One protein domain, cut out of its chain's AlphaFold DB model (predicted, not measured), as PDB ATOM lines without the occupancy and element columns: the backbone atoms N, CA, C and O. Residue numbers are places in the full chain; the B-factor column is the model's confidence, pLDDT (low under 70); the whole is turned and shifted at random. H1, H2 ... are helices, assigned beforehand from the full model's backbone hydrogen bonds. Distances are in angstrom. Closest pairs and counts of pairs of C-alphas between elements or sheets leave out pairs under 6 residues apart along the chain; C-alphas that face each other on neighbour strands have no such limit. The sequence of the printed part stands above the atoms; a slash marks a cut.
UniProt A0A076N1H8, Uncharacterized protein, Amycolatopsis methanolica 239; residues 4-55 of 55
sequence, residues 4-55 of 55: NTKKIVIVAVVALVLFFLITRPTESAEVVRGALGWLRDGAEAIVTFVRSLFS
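This is residues 4 to 55 of the 55 residues of an uncharacterized protein of Amycolatopsis methanolica 239 (UniProt A0A076N1H8). Two straight helices meet near their ends as an L, with the long helix H2 as one arm, the shorter H1 as the other, and a tight link at the corner. Residues 4 to 16 of H1 and 30 to 53 of H2 stand free. The printed part has 52 residues with two named helices, H1 then H2, and no named strand; the class is all helix. The whole is extended, with a radius of gyration of the C-alphas of 18.4 A, and flat, spanning 56 by 29 by 7 A.

Look first at H2, residues 25 to 53, and then at H1, residues 4 to 23. They are close but not clearly touching, with 2 pairs of C-alphas within 8 A; the closest C-alphas, those of Leu 21 and Ser 28, are 5.7 A apart. Their lines stand about perpendicular, at 83 degrees. In H1 and H2 every O i to N i+4 pair is within hydrogen-bond range.

Find C-alpha 25 at (58.066, 19.396, 87.300); from there H2 runs 42.4 A to C-alpha 53 at (21.626, -1.301, 93.981). H1 begins at C-alpha 4, (66.479, -1.600, 66.286), and runs 28.4 A to C-alpha 23.

The C-alphas farthest apart, those of Asn 4 and Ser 55, are 57.4 A apart. The printed part has no cut, and Ser 55, the chain's last residue, is the one printed residue with pLDDT under 70.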
ATOM      1  N   ASN A   4      65.593  -2.703  65.927       93.19
ATOM      2  CA  ASN A   4      66.479  -1.600  66.286       93.19
ATOM      3  C   ASN A   4      65.754  -0.249  66.248       93.19
ATOM      4  O   ASN A   4      65.886   0.534  67.185       93.19
ATOM      5  N   THR A   5      64.913   0.000  65.237       95.31
ATOM      6  CA  THR A   5      64.114   1.235  65.174       95.31
ATOM      7  C   THR A   5      63.163   1.342  66.365       95.31
ATOM      8  O   THR A   5      63.060   2.407  66.966       95.31
ATOM      9  N   LYS A   6      62.513   0.237  66.768       94.44
ATOM     10  CA  LYS A   6      61.638   0.229  67.953       94.44
ATOM     11  C   LYS A   6      62.405   0.621  69.223       94.44
ATOM     12  O   LYS A   6      61.911   1.437  69.991       94.44
ATOM     13  N   LYS A   7      63.612   0.079  69.432       95.56
ATOM     14  CA  LYS A   7      64.448   0.413  70.599       95.56
ATOM     15  C   LYS A   7      64.839   1.889  70.622       95.56
ATOM     16  O   LYS A   7      64.702   2.523  71.660       95.56
ATOM     17  N   ILE A   8      65.267   2.438  69.485       96.88
ATOM     18  CA  ILE A   8      65.649   3.854  69.374       96.88
ATOM     19  C   ILE A   8      64.458   4.760  69.693       96.88
ATOM     20  O   ILE A   8      64.597   5.691  70.480       96.88
ATOM     21  N   VAL A   9      63.281   4.459  69.139       97.62
ATOM     22  CA  VAL A   9      62.061   5.231  69.413       97.62
ATOM     23  C   VAL A   9      61.699   5.172  70.895       97.62
ATOM     24  O   VAL A   9      61.425   6.209  71.487       97.62
ATOM     25  N   ILE A  10      61.750   3.990  71.515       97.19
ATOM     26  CA  ILE A  10      61.463   3.844  72.949       97.19
ATOM     27  C   ILE A  10      62.436   4.683  73.781       97.19
ATOM     28  O   ILE A  10      61.996   5.435  74.644       97.19
ATOM     29  N   VAL A  11      63.739   4.596  73.507       97.88
ATOM     30  CA  VAL A  11      64.748   5.374  74.239       97.88
ATOM     31  C   VAL A  11      64.530   6.876  74.049       97.88
ATOM     32  O   VAL A  11      64.577   7.615  75.027       97.88
ATOM     33  N   ALA A  12      64.235   7.331  72.829       97.69
ATOM     34  CA  ALA A  12      63.959   8.738  72.549       97.69
ATOM     35  C   ALA A  12      62.719   9.247  73.303       97.69
ATOM     36  O   ALA A  12      62.757  10.324  73.894       97.69
ATOM     37  N   VAL A  13      61.643   8.455  73.338       97.94
ATOM     38  CA  VAL A  13      60.426   8.787  74.094       97.94
ATOM     39  C   VAL A  13      60.718   8.849  75.592       97.94
ATOM     40  O   VAL A  13      60.341   9.819  76.242       97.94
ATOM     41  N   VAL A  14      61.426   7.860  76.143       97.81
ATOM     42  CA  VAL A  14      61.797   7.850  77.568       97.81
ATOM     43  C   VAL A  14      62.659   9.063  77.917       97.81
ATOM     44  O   VAL A  14      62.389   9.734  78.910       97.81
ATOM     45  N   ALA A  15      63.655   9.389  77.092       97.56
ATOM     46  CA  ALA A  15      64.500  10.562  77.294       97.56
ATOM     47  C   ALA A  15      63.688  11.868  77.270       97.56
ATOM     48  O   ALA A  15      63.907  12.736  78.112       97.56
ATOM     49  N   LEU A  16      62.721  11.990  76.356       96.00
ATOM     50  CA  LEU A  16      61.832  13.148  76.282       96.00
ATOM     51  C   LEU A  16      60.944  13.272  77.529       96.00
ATOM     52  O   LEU A  16      60.814  14.366  78.076       96.00
ATOM     53  N   VAL A  17      60.370  12.163  78.001       95.69
ATOM     54  CA  VAL A  17      59.564  12.139  79.233       95.69
ATOM     55  C   VAL A  17      60.406  12.564  80.434       95.69
ATOM     56  O   VAL A  17      59.975  13.418  81.204       95.69
ATOM     57  N   LEU A  18      61.619  12.023  80.578       95.81
ATOM     58  CA  LEU A  18      62.532  12.399  81.662       95.81
ATOM     59  C   LEU A  18      62.924  13.878  81.590       95.81
ATOM     60  O   LEU A  18      62.893  14.569  82.605       95.81
ATOM     61  N   PHE A  19      63.249  14.381  80.397       95.50
ATOM     62  CA  PHE A  19      63.541  15.797  80.192       95.50
ATOM     63  C   PHE A  19      62.365  16.675  80.625       95.50
ATOM     64  O   PHE A  19      62.559  17.641  81.362       95.50
ATOM     65  N   PHE A  20      61.147  16.336  80.203       94.00
ATOM     66  CA  PHE A  20      59.949  17.093  80.552       94.00
ATOM     67  C   PHE A  20      59.679  17.064  82.062       94.00
ATOM     68  O   PHE A  20      59.457  18.112  82.662       94.00
ATOM     69  N   LEU A  21      59.806  15.892  82.690       93.25
ATOM     70  CA  LEU A  21      59.640  15.728  84.134       93.25
ATOM     71  C   LEU A  21      60.634  16.582  84.935       93.25
ATOM     72  O   LEU A  21      60.258  17.189  85.934       93.25
ATOM     73  N   ILE A  22      61.892  16.640  84.492       93.62
ATOM     74  CA  ILE A  22      62.959  17.377  85.180       93.62
ATOM     75  C   ILE A  22      62.847  18.887  84.932       93.62
ATOM     76  O   ILE A  22      63.016  19.676  85.857       93.62
ATOM     77  N   THR A  23      62.572  19.305  83.695       95.62
ATOM     78  CA  THR A  23      62.554  20.731  83.322       95.62
ATOM     79  C   THR A  23      61.237  21.426  83.643       95.62
ATOM     80  O   THR A  23      61.228  22.636  83.867       95.62
ATOM     81  N   ARG A  24      60.128  20.680  83.686       92.00
ATOM     82  CA  ARG A  24      58.779  21.186  83.975       92.00
ATOM     83  C   ARG A  24      58.071  20.307  85.014       92.00
ATOM     84  O   ARG A  24      57.062  19.657  84.716       92.00
ATOM     85  N   PRO A  25      58.577  20.285  86.260       88.94
ATOM     86  CA  PRO A  25      58.066  19.396  87.300       88.94
ATOM     87  C   PRO A  25      56.630  19.732  87.723       88.94
ATOM     88  O   PRO A  25      55.863  18.833  88.049       88.94
ATOM     89  N   THR A  26      56.240  21.009  87.690       92.00
ATOM     90  CA  THR A  26      54.881  21.448  88.047       92.00
ATOM     91  C   THR A  26      53.846  20.982  87.029       92.00
ATOM     92  O   THR A  26      52.865  20.352  87.405       92.00
ATOM     93  N   GLU A  27      54.092  21.217  85.739       89.81
ATOM     94  CA  GLU A  27      53.219  20.770  84.644       89.81
ATOM     95  C   GLU A  27      53.079  19.236  84.641       89.81
ATOM     96  O   GLU A  27      51.978  18.701  84.532       89.81
ATOM     97  N   SER A  28      54.182  18.520  84.881       88.94
ATOM     98  CA  SER A  28      54.183  17.054  85.007       88.94
ATOM     99  C   SER A  28      53.384  16.551  86.215       88.94
ATOM    100  O   SER A  28      52.690  15.536  86.124       88.94
ATOM    101  N   ALA A  29      53.452  17.254  87.350       89.00
ATOM    102  CA  ALA A  29      52.677  16.913  88.539       89.00
ATOM    103  C   ALA A  29      51.170  17.076  88.303       89.00
ATOM    104  O   ALA A  29      50.397  16.235  88.762       89.00
ATOM    105  N   GLU A  30      50.751  18.099  87.556       91.75
ATOM    106  CA  GLU A  30      49.340  18.296  87.207       91.75
ATOM    107  C   GLU A  30      48.800  17.177  86.305       91.75
ATOM    108  O   GLU A  30      47.684  16.710  86.520       91.75
ATOM    109  N   VAL A  31      49.609  16.646  85.382       90.06
ATOM    110  CA  VAL A  31      49.221  15.475  84.570       90.06
ATOM    111  C   VAL A  31      48.957  14.246  85.450       90.06
ATOM    112  O   VAL A  31      47.928  13.584  85.301       90.06
ATOM    113  N   VAL A  32      49.855  13.944  86.396       89.62
ATOM    114  CA  VAL A  32      49.679  12.804  87.315       89.62
ATOM    115  C   VAL A  32      48.484  13.025  88.241       89.62
ATOM    116  O   VAL A  32      47.691  12.110  88.451       89.62
ATOM    117  N   ARG A  33      48.315  14.240  88.771       92.62
ATOM    118  CA  ARG A  33      47.161  14.606  89.603       92.62
ATOM    119  C   ARG A  33      45.847  14.478  88.842       92.62
ATOM    120  O   ARG A  33      44.898  13.946  89.405       92.62
ATOM    121  N   GLY A  34      45.808  14.880  87.573       93.81
ATOM    122  CA  GLY A  34      44.650  14.692  86.701       93.81
ATOM    123  C   GLY A  34      44.316  13.215  86.490       93.81
ATOM    124  O   GLY A  34      43.161  12.820  86.633       93.81
ATOM    125  N   ALA A  35      45.323  12.372  86.243       93.38
ATOM    126  CA  ALA A  35      45.126  10.927  86.115       93.38
ATOM    127  C   ALA A  35      44.609  10.290  87.420       93.38
ATOM    128  O   ALA A  35      43.684   9.478  87.391       93.38
ATOM    129  N   LEU A  36      45.167  10.680  88.570       94.94
ATOM    130  CA  LEU A  36      44.691  10.234  89.884       94.94
ATOM    131  C   LEU A  36      43.278  10.747  90.197       94.94
ATOM    132  O   LEU A  36      42.496  10.019  90.806       94.94
ATOM    133  N   GLY A  37      42.943  11.963  89.766       95.44
ATOM    134  CA  GLY A  37      41.595  12.522  89.854       95.44
ATOM    135  C   GLY A  37      40.592  11.672  89.083       95.44
ATOM    136  O   GLY A  37      39.629  11.193  89.666       95.44
ATOM    137  N   TRP A  38      40.889  11.353  87.822       95.44
ATOM    138  CA  TRP A  38      40.029  10.486  87.013       95.44
ATOM    139  C   TRP A  38      39.827   9.094  87.633       95.44
ATOM    140  O   TRP A  38      38.712   8.572  87.646       95.44
ATOM    141  N   LEU A  39      40.886   8.496  88.194       95.31
ATOM    142  CA  LEU A  39      40.774   7.220  88.910       95.31
ATOM    143  C   LEU A  39      39.869   7.328  90.142       95.31
ATOM    144  O   LEU A  39      39.080   6.421  90.409       95.31
ATOM    145  N   ARG A  40      39.975   8.429  90.889       95.88
ATOM    146  CA  ARG A  40      39.119   8.702  92.044       95.88
ATOM    147  C   ARG A  40      37.660   8.872  91.627       95.88
ATOM    148  O   ARG A  40      36.799   8.246  92.239       95.88
ATOM    149  N   ASP A  41      37.401   9.642  90.576       96.00
ATOM    150  CA  ASP A  41      36.052   9.876  90.054       96.00
ATOM    151  C   ASP A  41      35.413   8.559  89.585       96.00
ATOM    152  O   ASP A  41      34.261   8.259  89.901       96.00
ATOM    153  N   GLY A  42      36.187   7.714  88.895       94.00
ATOM    154  CA  GLY A  42      35.751   6.375  88.506       94.00
ATOM    155  C   GLY A  42      35.438   5.478  89.709       94.00
ATOM    156  O   GLY A  42      34.424   4.778  89.716       94.00
ATOM    157  N   ALA A  43      36.268   5.521  90.753       95.94
ATOM    158  CA  ALA A  43      36.019   4.778  91.987       95.94
ATOM    159  C   ALA A  43      34.741   5.256  92.702       95.94
ATOM    160  O   ALA A  43      33.947   4.435  93.165       95.94
ATOM    161  N   GLU A  44      34.503   6.566  92.754       95.94
ATOM    162  CA  GLU A  44      33.297   7.151  93.345       95.94
ATOM    163  C   GLU A  44      32.033   6.779  92.559       95.94
ATOM    164  O   GLU A  44      31.005   6.452  93.163       95.94
ATOM    165  N   ALA A  45      32.120   6.713  91.227       96.44
ATOM    166  CA  ALA A  45      31.035   6.233  90.374       96.44
ATOM    167  C   ALA A  45      30.677   4.762  90.661       96.44
ATOM    168  O   ALA A  45      29.497   4.429  90.784       96.44
ATOM    169  N   ILE A  46      31.677   3.889  90.841       95.56
ATOM    170  CA  ILE A  46      31.455   2.476  91.202       95.56
ATOM    171  C   ILE A  46      30.783   2.370  92.574       95.56
ATOM    172  O   ILE A  46      29.802   1.643  92.730       95.56
ATOM    173  N   VAL A  47      31.284   3.105  93.570       95.44
ATOM    174  CA  VAL A  47      30.696   3.116  94.918       95.44
ATOM    175  C   VAL A  47      29.249   3.609  94.879       95.44
ATOM    176  O   VAL A  47      28.381   3.006  95.510       95.44
ATOM    177  N   THR A  48      28.980   4.677  94.128       96.31
ATOM    178  CA  THR A  48      27.633   5.236  93.947       96.31
ATOM    179  C   THR A  48      26.690   4.225  93.305       96.31
ATOM    180  O   THR A  48      25.592   4.003  93.814       96.31
ATOM    181  N   PHE A  49      27.135   3.551  92.244       95.38
ATOM    182  CA  PHE A  49      26.369   2.494  91.590       95.38
ATOM    183  C   PHE A  49      26.018   1.366  92.565       95.38
ATOM    184  O   PHE A  49      24.847   1.019  92.706       95.38
ATOM    185  N   VAL A  50      27.002   0.845  93.301       96.62
ATOM    186  CA  VAL A  50      26.767  -0.227  94.280       96.62
ATOM    187  C   VAL A  50      25.765   0.220  95.342       96.62
ATOM    188  O   VAL A  50      24.818  -0.507  95.623       96.62
ATOM    189  N   ARG A  51      25.909   1.430  95.892       96.06
ATOM    190  CA  ARG A  51      24.948   1.976  96.863       96.06
ATOM    191  C   ARG A  51      23.531   2.055  96.297       96.06
ATOM    192  O   ARG A  51      22.604   1.719  97.020       96.06
ATOM    193  N   SER A  52      23.375   2.436  95.028       95.44
ATOM    194  CA  SER A  52      22.064   2.509  94.366       95.44
ATOM    195  C   SER A  52      21.395   1.148  94.141       95.44
ATOM    196  O   SER A  52      20.183   1.084  93.990       95.44
ATOM    197  N   LEU A  53      22.169   0.056  94.117       93.00
ATOM    198  CA  LEU A  53      21.626  -1.301  93.981       93.00
ATOM    199  C   LEU A  53      21.095  -1.871  95.301       93.00
ATOM    200  O   LEU A  53      20.270  -2.779  95.283       93.00
ATOM    201  N   PHE A  54      21.606  -1.378  96.431       93.06
ATOM    202  CA  PHE A  54      21.263  -1.863  97.772       93.06
ATOM    203  C   PHE A  54      20.431  -0.858  98.584       93.06
ATOM    204  O   PHE A  54      20.198  -1.087  99.771       93.06
ATOM    205  N   SER A  55      20.020   0.249  97.958       68.88
ATOM    206  CA  SER A  55      19.085   1.238  98.502       68.88
ATOM    207  C   SER A  55      17.641   0.884  98.193       68.88
ATOM    208  O   SER A  55      17.388   0.557  97.011       68.88
TER     209      SER A  55